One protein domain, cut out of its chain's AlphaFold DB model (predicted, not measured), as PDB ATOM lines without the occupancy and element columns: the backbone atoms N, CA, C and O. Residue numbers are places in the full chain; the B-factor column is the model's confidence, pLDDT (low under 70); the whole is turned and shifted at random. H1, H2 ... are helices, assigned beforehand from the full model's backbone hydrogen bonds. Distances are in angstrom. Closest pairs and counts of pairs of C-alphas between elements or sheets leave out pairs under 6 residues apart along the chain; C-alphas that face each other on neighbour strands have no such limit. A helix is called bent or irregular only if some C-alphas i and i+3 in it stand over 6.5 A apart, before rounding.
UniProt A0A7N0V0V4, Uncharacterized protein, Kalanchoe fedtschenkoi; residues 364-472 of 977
ATOM      1  N   LYS A 364     233.930 157.384 219.819       55.06
ATOM      2  CA  LYS A 364     234.924 156.299 219.985       55.06
ATOM      3  C   LYS A 364     234.981 155.287 218.834       55.06
ATOM      4  O   LYS A 364     236.059 154.778 218.552       55.06
ATOM      5  N   SER A 365     233.860 154.985 218.177       52.16
ATOM      6  CA  SER A 365     233.848 154.114 216.991       52.16
ATOM      7  C   SER A 365     234.245 154.870 215.721       52.16
ATOM      8  O   SER A 365     234.847 154.279 214.829       52.16
ATOM      9  N   SER A 366     233.959 156.175 215.654       62.94
ATOM     10  CA  SER A 366     234.397 157.048 214.560       62.94
ATOM     11  C   SER A 366     235.915 157.292 214.578       62.94
ATOM     12  O   SER A 366     236.558 157.197 213.533       62.94
ATOM     13  N   ALA A 367     236.498 157.517 215.761       72.25
ATOM     14  CA  ALA A 367     237.918 157.818 215.948       72.25
ATOM     15  C   ALA A 367     238.832 156.760 215.314       72.25
ATOM     16  O   ALA A 367     239.692 157.107 214.516       72.25
ATOM     17  N   ALA A 368     238.593 155.468 215.563       76.00
ATOM     18  CA  ALA A 368     239.414 154.393 214.995       76.00
ATOM     19  C   ALA A 368     239.360 154.328 213.450       76.00
ATOM     20  O   ALA A 368     240.342 153.947 212.810       76.00
ATOM     21  N   ILE A 369     238.233 154.718 212.839       73.44
ATOM     22  CA  ILE A 369     238.070 154.781 211.376       73.44
ATOM     23  C   ILE A 369     238.870 155.963 210.814       73.44
ATOM     24  O   ILE A 369     239.625 155.800 209.856       73.44
ATOM     25  N   TRP A 370     238.754 157.136 211.442       75.94
ATOM     26  CA  TRP A 370     239.547 158.321 211.113       75.94
ATOM     27  C   TRP A 370     241.057 158.084 211.287       75.94
ATOM     28  O   TRP A 370     241.840 158.410 210.397       75.94
ATOM     29  N   GLU A 371     241.469 157.489 212.407       84.06
ATOM     30  CA  GLU A 371     242.867 157.178 212.730       84.06
ATOM     31  C   GLU A 371     243.478 156.221 211.699       84.06
ATOM     32  O   GLU A 371     244.616 156.424 211.268       84.06
ATOM     33  N   ARG A 372     242.703 155.228 211.237       81.31
ATOM     34  CA  ARG A 372     243.119 154.329 210.157       81.31
ATOM     35  C   ARG A 372     243.220 155.044 208.807       81.31
ATOM     36  O   ARG A 372     244.247 154.904 208.149       81.31
ATOM     37  N   ALA A 373     242.211 155.823 208.416       71.06
ATOM     38  CA  ALA A 373     242.204 156.546 207.141       71.06
ATOM     39  C   ALA A 373     243.377 157.541 207.032       71.06
ATOM     40  O   ALA A 373     244.045 157.623 206.001       71.06
ATOM     41  N   ILE A 374     243.690 158.247 208.124       76.81
ATOM     42  CA  ILE A 374     244.854 159.138 208.210       76.81
ATOM     43  C   ILE A 374     246.169 158.349 208.061       76.81
ATOM     44  O   ILE A 374     247.060 158.782 207.326       76.81
ATOM     45  N   ALA A 375     246.302 157.187 208.708       83.81
ATOM     46  CA  ALA A 375     247.492 156.345 208.571       83.81
ATOM     47  C   ALA A 375     247.673 155.806 207.136       83.81
ATOM     48  O   ALA A 375     248.777 155.855 206.595       83.81
ATOM     49  N   GLU A 376     246.596 155.370 206.476       75.94
ATOM     50  CA  GLU A 376     246.622 154.928 205.072       75.94
ATOM     51  C   GLU A 376     247.006 156.066 204.117       75.94
ATOM     52  O   GLU A 376     247.879 155.890 203.261       75.94
ATOM     53  N   ARG A 377     246.452 157.269 204.327       72.75
ATOM     54  CA  ARG A 377     246.841 158.498 203.619       72.75
ATOM     55  C   ARG A 377     248.342 158.781 203.763       72.75
ATOM     56  O   ARG A 377     248.984 159.100 202.759       72.75
ATOM     57  N   PHE A 378     248.919 158.643 204.960       77.62
ATOM     58  CA  PHE A 378     250.365 158.784 205.179       77.62
ATOM     59  C   PHE A 378     251.178 157.722 204.426       77.62
ATOM     60  O   PHE A 378     252.146 158.071 203.744       77.62
ATOM     61  N   TRP A 379     250.786 156.448 204.497       78.94
ATOM     62  CA  TRP A 379     251.489 155.357 203.815       78.94
ATOM     63  C   TRP A 379     251.486 155.488 202.301       78.94
ATOM     64  O   TRP A 379     252.540 155.333 201.685       78.94
ATOM     65  N   TRP A 380     250.353 155.843 201.696       68.00
ATOM     66  CA  TRP A 380     250.298 156.105 200.260       68.00
ATOM     67  C   TRP A 380     251.258 157.234 199.852       68.00
ATOM     68  O   TRP A 380     251.985 157.104 198.869       68.00
ATOM     69  N   SER A 381     251.362 158.291 200.668       65.88
ATOM     70  CA  SER A 381     252.351 159.358 200.470       65.88
ATOM     71  C   SER A 381     253.794 158.851 200.470       65.88
ATOM     72  O   SER A 381     254.601 159.281 199.647       65.88
ATOM     73  N   LEU A 382     254.131 157.933 201.382       70.50
ATOM     74  CA  LEU A 382     255.464 157.333 201.456       70.50
ATOM     75  C   LEU A 382     255.758 156.403 200.271       70.50
ATOM     76  O   LEU A 382     256.892 156.386 199.796       70.50
ATOM     77  N   LEU A 383     254.755 155.662 199.794       64.56
ATOM     78  CA  LEU A 383     254.873 154.703 198.691       64.56
ATOM     79  C   LEU A 383     254.968 155.387 197.318       64.56
ATOM     80  O   LEU A 383     255.792 154.992 196.499       64.56
ATOM     81  N   VAL A 384     254.157 156.422 197.073       52.38
ATOM     82  CA  VAL A 384     254.111 157.158 195.790       52.38
ATOM     83  C   VAL A 384     255.064 158.366 195.776       52.38
ATOM     84  O   VAL A 384     255.307 158.969 194.735       52.38
ATOM     85  N   GLY A 385     255.668 158.710 196.918       55.91
ATOM     86  CA  GLY A 385     256.679 159.769 197.027       55.91
ATOM     87  C   GLY A 385     256.119 161.197 197.029       55.91
ATOM     88  O   GLY A 385     256.875 162.150 196.836       55.91
ATOM     89  N   VAL A 386     254.812 161.357 197.253       52.94
ATOM     90  CA  VAL A 386     254.120 162.656 197.283       52.94
ATOM     91  C   VAL A 386     254.049 163.245 198.695       52.94
ATOM     92  O   VAL A 386     254.156 162.537 199.700       52.94
ATOM     93  N   ASP A 387     253.877 164.566 198.783       54.12
ATOM     94  CA  ASP A 387     253.884 165.297 200.055       54.12
ATOM     95  C   ASP A 387     252.778 164.827 201.015       54.12
ATOM     96  O   ASP A 387     251.680 164.481 200.586       54.12
ATOM     97  N   TRP A 388     253.088 164.830 202.310       63.41
ATOM     98  CA  TRP A 388     252.221 164.440 203.429       63.41
ATOM     99  C   TRP A 388     251.987 165.582 204.428       63.41
ATOM    100  O   TRP A 388     251.380 165.382 205.481       63.41
ATOM    101  N   TRP A 389     252.491 166.786 204.138       57.22
ATOM    102  CA  TRP A 389     252.343 167.947 205.016       57.22
ATOM    103  C   TRP A 389     250.876 168.336 205.268       57.22
ATOM    104  O   TRP A 389     250.504 168.713 206.378       57.22
ATOM    105  N   ASP A 390     250.032 168.172 204.253       56.22
ATOM    106  CA  ASP A 390     248.578 168.311 204.334       56.22
ATOM    107  C   ASP A 390     247.960 167.323 205.336       56.22
ATOM    108  O   ASP A 390     247.131 167.715 206.154       56.22
ATOM    109  N   ALA A 391     248.404 166.062 205.325       64.31
ATOM    110  CA  ALA A 391     247.935 165.035 206.246       64.31
ATOM    111  C   ALA A 391     248.345 165.349 207.693       64.31
ATOM    112  O   ALA A 391     247.533 165.157 208.595       64.31
ATOM    113  N   VAL A 392     249.539 165.915 207.932       62.72
ATOM    114  CA  VAL A 392     249.938 166.406 209.270       62.72
ATOM    115  C   VAL A 392     249.003 167.511 209.752       62.72
ATOM    116  O   VAL A 392     248.416 167.357 210.819       62.72
ATOM    117  N   GLY A 393     248.802 168.567 208.957       57.78
ATOM    118  CA  GLY A 393     247.904 169.667 209.333       57.78
ATOM    119  C   GLY A 393     246.465 169.194 209.568       57.78
ATOM    120  O   GLY A 393     245.818 169.612 210.525       57.78
ATOM    121  N   CYS A 394     245.984 168.244 208.758       62.34
ATOM    122  CA  CYS A 394     244.674 167.630 208.966       62.34
ATOM    123  C   CYS A 394     244.612 166.820 210.275       62.34
ATOM    124  O   CYS A 394     243.596 166.866 210.966       62.34
ATOM    125  N   THR A 395     245.681 166.098 210.629       71.75
ATOM    126  CA  THR A 395     245.731 165.258 211.837       71.75
ATOM    127  C   THR A 395     245.807 166.117 213.094       71.75
ATOM    128  O   THR A 395     245.205 165.775 214.105       71.75
ATOM    129  N   GLN A 396     246.510 167.249 213.017       65.38
ATOM    130  CA  GLN A 396     246.570 168.237 214.090       65.38
ATOM    131  C   GLN A 396     245.194 168.877 214.312       65.38
ATOM    132  O   GLN A 396     244.686 168.748 215.421       65.38
ATOM    133  N   SER A 397     244.521 169.396 213.269       62.31
ATOM    134  CA  SER A 397     243.131 169.887 213.407       62.31
ATOM    135  C   SER A 397     242.210 168.806 213.973       62.31
ATOM    136  O   SER A 397     241.555 169.036 214.977       62.31
ATOM    137  N   ALA A 398     242.214 167.591 213.413       65.88
ATOM    138  CA  ALA A 398     241.328 166.524 213.880       65.88
ATOM    139  C   ALA A 398     241.625 166.080 215.329       65.88
ATOM    140  O   ALA A 398     240.759 165.493 215.975       65.88
ATOM    141  N   SER A 399     242.827 166.353 215.850       75.31
ATOM    142  CA  SER A 399     243.171 166.135 217.258       75.31
ATOM    143  C   SER A 399     242.825 167.324 218.161       75.31
ATOM    144  O   SER A 399     242.577 167.105 219.344       75.31
ATOM    145  N   GLU A 400     242.790 168.552 217.636       69.69
ATOM    146  CA  GLU A 400     242.264 169.746 218.318       69.69
ATOM    147  C   GLU A 400     240.728 169.684 218.412       69.69
ATOM    148  O   GLU A 400     240.162 169.931 219.475       69.69
ATOM    149  N   ASP A 401     240.073 169.224 217.342       68.50
ATOM    150  CA  ASP A 401     238.639 168.925 217.242       68.50
ATOM    151  C   ASP A 401     238.218 167.694 218.088       68.50
ATOM    152  O   ASP A 401     237.034 167.370 218.189       68.50
ATOM    153  N   GLY A 402     239.174 166.970 218.689       74.56
ATOM    154  CA  GLY A 402     238.932 165.796 219.542       74.56
ATOM    155  C   GLY A 402     238.440 164.536 218.810       74.56
ATOM    156  O   GLY A 402     237.961 163.602 219.456       74.56
ATOM    157  N   ILE A 403     238.549 164.501 217.480       74.25
ATOM    158  CA  ILE A 403     238.086 163.408 216.611       74.25
ATOM    159  C   ILE A 403     239.072 162.229 216.626       74.25
ATOM    160  O   ILE A 403     238.652 161.073 216.579       74.25
ATOM    161  N   VAL A 404     240.377 162.511 216.705       81.81
ATOM    162  CA  VAL A 404     241.461 161.512 216.753       81.81
ATOM    163  C   VAL A 404     242.486 161.837 217.834       81.81
ATOM    164  O   VAL A 404     242.582 162.969 218.298       81.81
ATOM    165  N   SER A 405     243.318 160.859 218.193       87.19
ATOM    166  CA  SER A 405     244.524 161.087 218.996       87.19
ATOM    167  C   SER A 405     245.789 160.997 218.139       87.19
ATOM    168  O   SER A 405     246.005 160.006 217.436       87.19
ATOM    169  N   LEU A 406     246.687 161.988 218.261       86.75
ATOM    170  CA  LEU A 406     248.021 161.960 217.636       86.75
ATOM    171  C   LEU A 406     248.776 160.658 217.957       86.75
ATOM    172  O   LEU A 406     249.408 160.070 217.078       86.75
ATOM    173  N   ASN A 407     248.682 160.184 219.205       88.50
ATOM    174  CA  ASN A 407     249.331 158.948 219.642       88.50
ATOM    175  C   ASN A 407     248.698 157.713 218.983       88.50
ATOM    176  O   ASN A 407     249.426 156.782 218.649       88.50
ATOM    177  N   SER A 408     247.379 157.695 218.768       87.88
ATOM    178  CA  SER A 408     246.689 156.573 218.120       87.88
ATOM    179  C   SER A 408     247.024 156.462 216.635       87.88
ATOM    180  O   SER A 408     247.374 155.375 216.180       87.88
ATOM    181  N   VAL A 409     247.007 157.581 215.895       88.62
ATOM    182  CA  VAL A 409     247.471 157.625 214.492       88.62
ATOM    183  C   VAL A 409     248.901 157.093 214.401       88.62
ATOM    184  O   VAL A 409     249.213 156.254 213.557       88.62
ATOM    185  N   ILE A 410     249.760 157.515 215.333       90.38
ATOM    186  CA  ILE A 410     251.123 157.005 215.466       90.38
ATOM    187  C   ILE A 410     251.160 155.498 215.767       90.38
ATOM    188  O   ILE A 410     251.969 154.801 215.170       90.38
ATOM    189  N   ALA A 411     250.293 154.958 216.627       88.69
ATOM    190  CA  ALA A 411     250.260 153.518 216.901       88.69
ATOM    191  C   ALA A 411     249.844 152.679 215.683       88.69
ATOM    192  O   ALA A 411     250.382 151.586 215.504       88.69
ATOM    193  N   VAL A 412     248.933 153.180 214.839       90.06
ATOM    194  CA  VAL A 412     248.573 152.520 213.570       90.06
ATOM    195  C   VAL A 412     249.765 152.539 212.610       90.06
ATOM    196  O   VAL A 412     250.152 151.488 212.103       90.06
ATOM    197  N   LEU A 413     250.413 153.696 212.442       90.25
ATOM    198  CA  LEU A 413     251.622 153.831 211.623       90.25
ATOM    199  C   LEU A 413     252.784 152.946 212.111       90.25
ATOM    200  O   LEU A 413     253.510 152.375 211.297       90.25
ATOM    201  N   ASP A 414     252.965 152.811 213.426       87.94
ATOM    202  CA  ASP A 414     253.972 151.932 214.025       87.94
ATOM    203  C   ASP A 414     253.666 150.465 213.706       87.94
ATOM    204  O   ASP A 414     254.530 149.770 213.174       87.94
ATOM    205  N   ALA A 415     252.428 150.016 213.945       87.31
ATOM    206  CA  ALA A 415     252.001 148.648 213.668       87.31
ATOM    207  C   ALA A 415     252.144 148.277 212.180       87.31
ATOM    208  O   ALA A 415     252.686 147.215 211.861       87.31
ATOM    209  N   ASP A 416     251.740 149.170 211.272       88.25
ATOM    210  CA  ASP A 416     251.945 149.006 209.829       88.25
ATOM    211  C   ASP A 416     253.444 148.889 209.491       88.25
ATOM    212  O   ASP A 416     253.850 147.962 208.787       88.25
ATOM    213  N   PHE A 417     254.300 149.766 210.034       87.00
ATOM    214  CA  PHE A 417     255.751 149.720 209.809       87.00
ATOM    215  C   PHE A 417     256.378 148.418 210.325       87.00
ATOM    216  O   PHE A 417     257.257 147.842 209.675       87.00
ATOM    217  N   HIS A 418     255.934 147.925 211.483       84.50
ATOM    218  CA  HIS A 418     256.401 146.659 212.048       84.50
ATOM    219  C   HIS A 418     255.910 145.450 211.243       84.50
ATOM    220  O   HIS A 418     256.665 144.485 211.120       84.50
ATOM    221  N   SER A 419     254.740 145.535 210.599       82.94
ATOM    222  CA  SER A 419     254.218 144.495 209.698       82.94
ATOM    223  C   SER A 419     255.018 144.317 208.394       82.94
ATOM    224  O   SER A 419     254.926 143.264 207.763       82.94
ATOM    225  N   LEU A 420     255.834 145.306 207.991       78.75
ATOM    226  CA  LEU A 420     256.575 145.272 206.723       78.75
ATOM    227  C   LEU A 420     257.481 144.023 206.619       78.75
ATOM    228  O   LEU A 420     258.372 143.840 207.454       78.75
ATOM    229  N   PRO A 421     257.347 143.192 205.563       68.06
ATOM    230  CA  PRO A 421     257.934 141.846 205.521       68.06
ATOM    231  C   PRO A 421     259.453 141.809 205.294       68.06
ATOM    232  O   PRO A 421     260.052 140.738 205.331       68.06
ATOM    233  N   SER A 422     260.099 142.953 205.045       73.06
ATOM    234  CA  SER A 422     261.535 143.030 204.766       73.06
ATOM    235  C   SER A 422     262.224 144.119 205.581       73.06
ATOM    236  O   SER A 422     261.755 145.256 205.677       73.06
ATOM    237  N   ILE A 423     263.410 143.782 206.095       71.00
ATOM    238  CA  ILE A 423     264.330 144.725 206.738       71.00
ATOM    239  C   ILE A 423     264.732 145.875 205.796       71.00
ATOM    240  O   ILE A 423     265.007 146.977 206.267       71.00
ATOM    241  N   ILE A 424     264.703 145.649 204.476       71.81
ATOM    242  CA  ILE A 424     265.007 146.654 203.449       71.81
ATOM    243  C   ILE A 424     263.916 147.730 203.424       71.81
ATOM    244  O   ILE A 424     264.231 148.911 203.556       71.81
ATOM    245  N   HIS A 425     262.637 147.339 203.360       70.94
ATOM    246  CA  HIS A 425     261.513 148.284 203.412       70.94
ATOM    247  C   HIS A 425     261.504 149.080 204.724       70.94
ATOM    248  O   HIS A 425     261.303 150.293 204.706       70.94
ATOM    249  N   ARG A 426     261.805 148.436 205.863       79.00
ATOM    250  CA  ARG A 426     261.937 149.150 207.143       79.00
ATOM    251  C   ARG A 426     263.088 150.168 207.124       79.00
ATOM    252  O   ARG A 426     262.845 151.334 207.431       79.00
ATOM    253  N   ARG A 427     264.291 149.791 206.658       73.00
ATOM    254  CA  ARG A 427     265.430 150.721 206.470       73.00
ATOM    255  C   ARG A 427     265.102 151.878 205.505       73.00
ATOM    256  O   ARG A 427     265.577 152.988 205.722       73.00
ATOM    257  N   GLN A 428     264.280 151.646 204.478       76.31
ATOM    258  CA  GLN A 428     263.846 152.664 203.509       76.31
ATOM    259  C   GLN A 428     262.853 153.674 204.108       76.31
ATOM    260  O   GLN A 428     263.056 154.882 203.973       76.31
ATOM    261  N   TYR A 429     261.785 153.203 204.759       80.00
ATOM    262  CA  TYR A 429     260.687 154.069 205.209       80.00
ATOM    263  C   TYR A 429     260.876 154.650 206.613       80.00
ATOM    264  O   TYR A 429     260.318 155.711 206.889       80.00
ATOM    265  N   GLY A 430     261.696 154.035 207.475       81.12
ATOM    266  CA  GLY A 430     261.906 154.471 208.864       81.12
ATOM    267  C   GLY A 430     262.239 155.965 208.997       81.12
ATOM    268  O   GLY A 430     261.455 156.684 209.612       81.12
ATOM    269  N   PRO A 431     263.290 156.484 208.329       75.94
ATOM    270  CA  PRO A 431     263.635 157.910 208.376       75.94
ATOM    271  C   PRO A 431     262.569 158.852 207.790       75.94
ATOM    272  O   PRO A 431     262.594 160.054 208.044       75.94
ATOM    273  N   SER A 432     261.632 158.354 206.980       77.00
ATOM    274  CA  SER A 432     260.487 159.150 206.524       77.00
ATOM    275  C   SER A 432     259.347 159.139 207.543       77.00
ATOM    276  O   SER A 432     258.681 160.157 207.719       77.00
ATOM    277  N   LEU A 433     259.176 158.036 208.267       84.81
ATOM    278  CA  LEU A 433     258.181 157.898 209.321       84.81
ATOM    279  C   LEU A 433     258.585 158.635 210.612       84.81
ATOM    280  O   LEU A 433     257.750 159.309 211.210       84.81
ATOM    281  N   ASP A 434     259.877 158.652 210.959       78.94
ATOM    282  CA  ASP A 434     260.422 159.526 212.009       78.94
ATOM    283  C   ASP A 434     260.123 161.007 211.716       78.94
ATOM    284  O   ASP A 434     259.759 161.760 212.617       78.94
ATOM    285  N   ARG A 435     260.214 161.439 210.447       73.69
ATOM    286  CA  ARG A 435     259.853 162.812 210.047       73.69
ATOM    287  C   ARG A 435     258.362 163.086 210.223       73.69
ATOM    288  O   ARG A 435     258.031 164.175 210.677       73.69
ATOM    289  N   ILE A 436     257.484 162.139 209.887       77.94
ATOM    290  CA  ILE A 436     256.036 162.267 210.117       77.94
ATOM    291  C   ILE A 436     255.766 162.393 211.623       77.94
ATOM    292  O   ILE A 436     255.140 163.364 212.046       77.94
ATOM    293  N   LYS A 437     256.328 161.503 212.454       83.75
ATOM    294  CA  LYS A 437     256.229 161.573 213.922       83.75
ATOM    295  C   LYS A 437     256.715 162.903 214.495       83.75
ATOM    296  O   LYS A 437     255.981 163.539 215.244       83.75
ATOM    297  N   CYS A 438     257.918 163.353 214.131       73.56
ATOM    298  CA  CYS A 438     258.472 164.632 214.592       73.56
ATOM    299  C   CYS A 438     257.582 165.842 214.271       73.56
ATOM    300  O   CYS A 438     257.757 166.880 214.900       73.56
ATOM    301  N   ARG A 439     256.683 165.725 213.285       70.69
ATOM    302  CA  ARG A 439     255.806 166.799 212.810       70.69
ATOM    303  C   ARG A 439     254.391 166.705 213.357       70.69
ATOM    304  O   ARG A 439     253.876 167.717 213.806       70.69
ATOM    305  N   LEU A 440     253.813 165.504 213.432       73.38
ATOM    306  CA  LEU A 440     252.575 165.262 214.181       73.38
ATOM    307  C   LEU A 440     252.710 165.724 215.640       73.38
ATOM    308  O   LEU A 440     251.803 166.346 216.177       73.38
ATOM    309  N   LEU A 441     253.866 165.458 216.255       75.19
ATOM    310  CA  LEU A 441     254.162 165.776 217.654       75.19
ATOM    311  C   LEU A 441     254.729 167.195 217.864       75.19
ATOM    312  O   LEU A 441     255.071 167.561 218.993       75.19
ATOM    313  N   GLU A 442     254.851 168.004 216.810       65.81
ATOM    314  CA  GLU A 442     255.264 169.407 216.915       65.81
ATOM    315  C   GLU A 442     254.197 170.196 217.695       65.81
ATOM    316  O   GLU A 442     253.004 170.030 217.465       65.81
ATOM    317  N   GLY A 443     254.612 170.992 218.687       57.94
ATOM    318  CA  GLY A 443     253.691 171.637 219.639       57.94
ATOM    319  C   GLY A 443     253.374 170.831 220.907       57.94
ATOM    320  O   GLY A 443     252.952 171.422 221.900       57.94
ATOM    321  N   THR A 444     253.622 169.516 220.946       64.44
ATOM    322  CA  THR A 444     253.238 168.694 222.111       64.44
ATOM    323  C   THR A 444     254.089 168.980 223.361       64.44
ATOM    324  O   THR A 444     255.321 168.971 223.343       64.44
ATOM    325  N   ASN A 445     253.420 169.224 224.493       57.56
ATOM    326  CA  ASN A 445     254.075 169.670 225.731       57.56
ATOM    327  C   ASN A 445     254.571 168.538 226.656       57.56
ATOM    328  O   ASN A 445     255.320 168.807 227.598       57.56
ATOM    329  N   ALA A 446     254.191 167.281 226.410       64.50
ATOM    330  CA  ALA A 446     254.532 166.146 227.272       64.50
ATOM    331  C   ALA A 446     256.045 165.846 227.271       64.50
ATOM    332  O   ALA A 446     256.647 165.628 226.220       64.50
ATOM    333  N   GLN A 447     256.674 165.800 228.451       57.94
ATOM    334  CA  GLN A 447     258.136 165.702 228.579       57.94
ATOM    335  C   GLN A 447     258.736 164.462 227.894       57.94
ATOM    336  O   GLN A 447     259.773 164.576 227.241       57.94
ATOM    337  N   GLU A 448     258.077 163.310 228.006       62.81
ATOM    338  CA  GLU A 448     258.507 162.053 227.378       62.81
ATOM    339  C   GLU A 448     258.431 162.133 225.847       62.81
ATOM    340  O   GLU A 448     259.376 161.754 225.156       62.81
ATOM    341  N   VAL A 449     257.355 162.726 225.318       67.75
ATOM    342  CA  VAL A 449     257.145 162.931 223.877       67.75
ATOM    343  C   VAL A 449     258.204 163.871 223.302       67.75
ATOM    344  O   VAL A 449     258.834 163.530 222.303       67.75
ATOM    345  N   ARG A 450     258.491 165.000 223.968       65.25
ATOM    346  CA  ARG A 450     259.584 165.913 223.572       65.25
ATOM    347  C   ARG A 450     260.925 165.187 223.507       65.25
ATOM    348  O   ARG A 450     261.681 165.361 222.553       65.25
ATOM    349  N   ALA A 451     261.201 164.336 224.492       64.75
ATOM    350  CA  ALA A 451     262.432 163.565 224.529       64.75
ATOM    351  C   ALA A 451     262.491 162.506 223.406       64.75
ATOM    352  O   ALA A 451     263.564 162.309 222.845       64.75
ATOM    353  N   MET A 452     261.375 161.868 223.032       73.00
ATOM    354  CA  MET A 452     261.308 160.959 221.873       73.00
ATOM    355  C   MET A 452     261.463 161.695 220.534       73.00
ATOM    356  O   MET A 452     262.177 161.220 219.653       73.00
ATOM    357  N   VAL A 453     260.848 162.874 220.380       70.75
ATOM    358  CA  VAL A 453     260.990 163.721 219.182       70.75
ATOM    359  C   VAL A 453     262.449 164.107 218.948       70.75
ATOM    360  O   VAL A 453     262.913 164.057 217.811       70.75
ATOM    361  N   LEU A 454     263.188 164.439 220.004       69.00
ATOM    362  CA  LEU A 454     264.601 164.794 219.902       69.00
ATOM    363  C   LEU A 454     265.511 163.579 219.605       69.00
ATOM    364  O   LEU A 454     266.462 163.729 218.841       69.00
ATOM    365  N   ASP A 455     265.201 162.371 220.100       73.06
ATOM    366  CA  ASP A 455     265.908 161.136 219.695       73.06
ATOM    367  C   ASP A 455     265.702 160.839 218.194       73.06
ATOM    368  O   ASP A 455     266.655 160.532 217.473       73.06
ATOM    369  N   MET A 456     264.471 161.001 217.690       75.06
ATOM    370  CA  MET A 456     264.169 160.888 216.255       75.06
ATOM    371  C   MET A 456     264.919 161.949 215.434       75.06
ATOM    372  O   MET A 456     265.540 161.622 214.422       75.06
ATOM    373  N   GLN A 457     264.955 163.205 215.892       70.31
ATOM    374  CA  GLN A 457     265.741 164.265 215.247       70.31
ATOM    375  C   GLN A 457     267.249 163.966 215.243       70.31
ATOM    376  O   GLN A 457     267.916 164.275 214.257       70.31
ATOM    377  N   ALA A 458     267.790 163.324 216.284       70.69
ATOM    378  CA  ALA A 458     269.196 162.926 216.336       70.69
ATOM    379  C   ALA A 458     269.543 161.864 215.272       70.69
ATOM    380  O   ALA A 458     270.571 161.991 214.600       70.69
ATOM    381  N   ARG A 459     268.667 160.872 215.041       74.75
ATOM    382  CA  ARG A 459     268.807 159.928 213.912       74.75
ATOM    383  C   ARG A 459     268.730 160.633 212.557       74.75
ATOM    384  O   ARG A 459     269.605 160.434 211.717       74.75
ATOM    385  N   LEU A 460     267.745 161.512 212.363       70.00
ATOM    386  CA  LEU A 460     267.580 162.270 211.116       70.00
ATOM    387  C   LEU A 460     268.779 163.185 210.809       70.00
ATOM    388  O   LEU A 460     269.155 163.333 209.645       70.00
ATOM    389  N   LEU A 461     269.402 163.765 211.840       67.19
ATOM    390  CA  LEU A 461     270.618 164.566 211.714       67.19
ATOM    391  C   LEU A 461     271.814 163.714 211.261       67.19
ATOM    392  O   LEU A 461     272.531 164.122 210.349       67.19
ATOM    393  N   LEU A 462     272.011 162.525 211.845       72.88
ATOM    394  CA  LEU A 462     273.061 161.593 211.413       72.88
ATOM    395  C   LEU A 462     272.860 161.123 209.970       72.88
ATOM    396  O   LEU A 462     273.818 161.092 209.200       72.88
ATOM    397  N   ASP A 463     271.626 160.814 209.570       67.75
ATOM    398  CA  ASP A 463     271.339 160.406 208.194       67.75
ATOM    399  C   ASP A 463     271.562 161.533 207.182       67.75
ATOM    400  O   ASP A 463     272.041 161.263 206.079       67.75
ATOM    401  N   MET A 464     271.280 162.785 207.554       63.66
ATOM    402  CA  MET A 464     271.603 163.962 206.743       63.66
ATOM    403  C   MET A 464     273.120 164.180 206.633       63.66
ATOM    404  O   MET A 464     273.630 164.337 205.524       63.66
ATOM    405  N   LEU A 465     273.845 164.169 207.758       63.97
ATOM    406  CA  LEU A 465     275.304 164.341 207.787       63.97
ATOM    407  C   LEU A 465     276.008 163.247 206.973       63.97
ATOM    408  O   LEU A 465     276.899 163.547 206.177       63.97
ATOM    409  N   GLY A 466     275.561 161.997 207.121       66.31
ATOM    410  CA  GLY A 466     276.079 160.858 206.372       66.31
ATOM    411  C   GLY A 466     275.805 160.950 204.877       66.31
ATOM    412  O   GLY A 466     276.732 160.778 204.097       66.31
ATOM    413  N   LYS A 467     274.591 161.337 204.463       64.00
ATOM    414  CA  LYS A 467     274.282 161.576 203.041       64.00
ATOM    415  C   LYS A 467     275.093 162.729 202.451       64.00
ATOM    416  O   LYS A 467     275.505 162.651 201.298       64.00
ATOM    417  N   GLY A 468     275.387 163.764 203.242       59.03
ATOM    418  CA  GLY A 468     276.343 164.809 202.869       59.03
ATOM    419  C   GLY A 468     277.725 164.228 202.559       59.03
ATOM    420  O   GLY A 468     278.237 164.426 201.459       59.03
ATOM    421  N   ILE A 469     278.285 163.442 203.480       67.69
ATOM    422  CA  ILE A 469     279.597 162.789 203.332       67.69
ATOM    423  C   ILE A 469     279.628 161.810 202.147       67.69
ATOM    424  O   ILE A 469     280.482 161.947 201.275       67.69
ATOM    425  N   GLU A 470     278.668 160.885 202.059       68.62
ATOM    426  CA  GLU A 470     278.491 159.945 200.937       68.62
ATOM    427  C   GLU A 470     278.484 160.665 199.584       68.62
ATOM    428  O   GLU A 470     279.078 160.196 198.619       68.62
ATOM    429  N   SER A 471     277.837 161.832 199.524       60.16
ATOM    430  CA  SER A 471     277.702 162.629 198.304       60.16
ATOM    431  C   SER A 471     278.936 163.465 197.929       60.16
ATOM    432  O   SER A 471     278.932 164.063 196.851       60.16
ATOM    433  N   ALA A 472     279.947 163.530 198.806       65.19
ATOM    434  CA  ALA A 472     281.212 164.254 198.624       65.19
ATOM    435  C   ALA A 472     282.440 163.327 198.475       65.19
ATOM    436  O   ALA A 472     283.510 163.791 198.071       65.19
TER     437      ALA A 472
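This is residues 364 to 472 of the 977 residues of an uncharacterized protein of Kalanchoe fedtschenkoi (UniProt A0A7N0V0V4). The longest helix, H5, crosses one side of a helical hairpin, H3 and H4, and the hairpin H1 and H2 crosses that hairpin's other side. Residues 464 to 472, of which 464 to 470 belong to H5, stand free and stick out of the body. The 109 printed residues hold five named helices, H1 to H5 in chain order, and no named strand; the class is all helix. The whole is compact, with a radius of gyration of the C-alphas of 14.6 A, and elongated, 50 by 32 by 22 A.

Find C-alpha 447 at (258.136, 165.702, 228.579); from there H5, residues 447 to 470, runs 34.8 A to C-alpha 470 at (278.491, 159.945, 200.937). H4, residues 423 to 440, is 24.8 A long, with a kink of 41 degrees near residue 430; it is irregular, C-alphas 428 and 431 being 7.2 A apart. H3 is residues 406 to 419, 20.2 A, and H2 residues 389 to 400, 16.8 A. H1, residues 364 to 384, begins at C-alpha 364 (234.924, 156.299, 219.985) and runs 30.9 A.

Look at Val 453 of H5 and Cys 438 of H4, the closest C-alphas at 5.3 A: these helices touch at a steep tilt of 53 degrees. H5 is apart from H1, H2 and H3. H4 and H3 form a hairpin at 4 degrees, closest at C-alphas 440 and 406, 6.6 A. H3 touches H1 at a steep tilt of 54 degrees, C-alphas 409 and 371 being closest at 4.9 A. H1 and H2 form a hairpin at 13 degrees, C-alphas 378 and 391 being closest at 6.8 A. In H2, H3 and H5 every O i to N i+4 pair is within hydrogen-bond range; in H1 15 of 17 are, in H4 11 of 14.

The C-alphas of Ser 365 and Ala 472 are farthest apart, 51.8 A. The printed part has no cut and no long link. Its mean pLDDT is 71.9; look for values under 70 at residues 383 to 394, 442 to 451 and 463 to 472, among others.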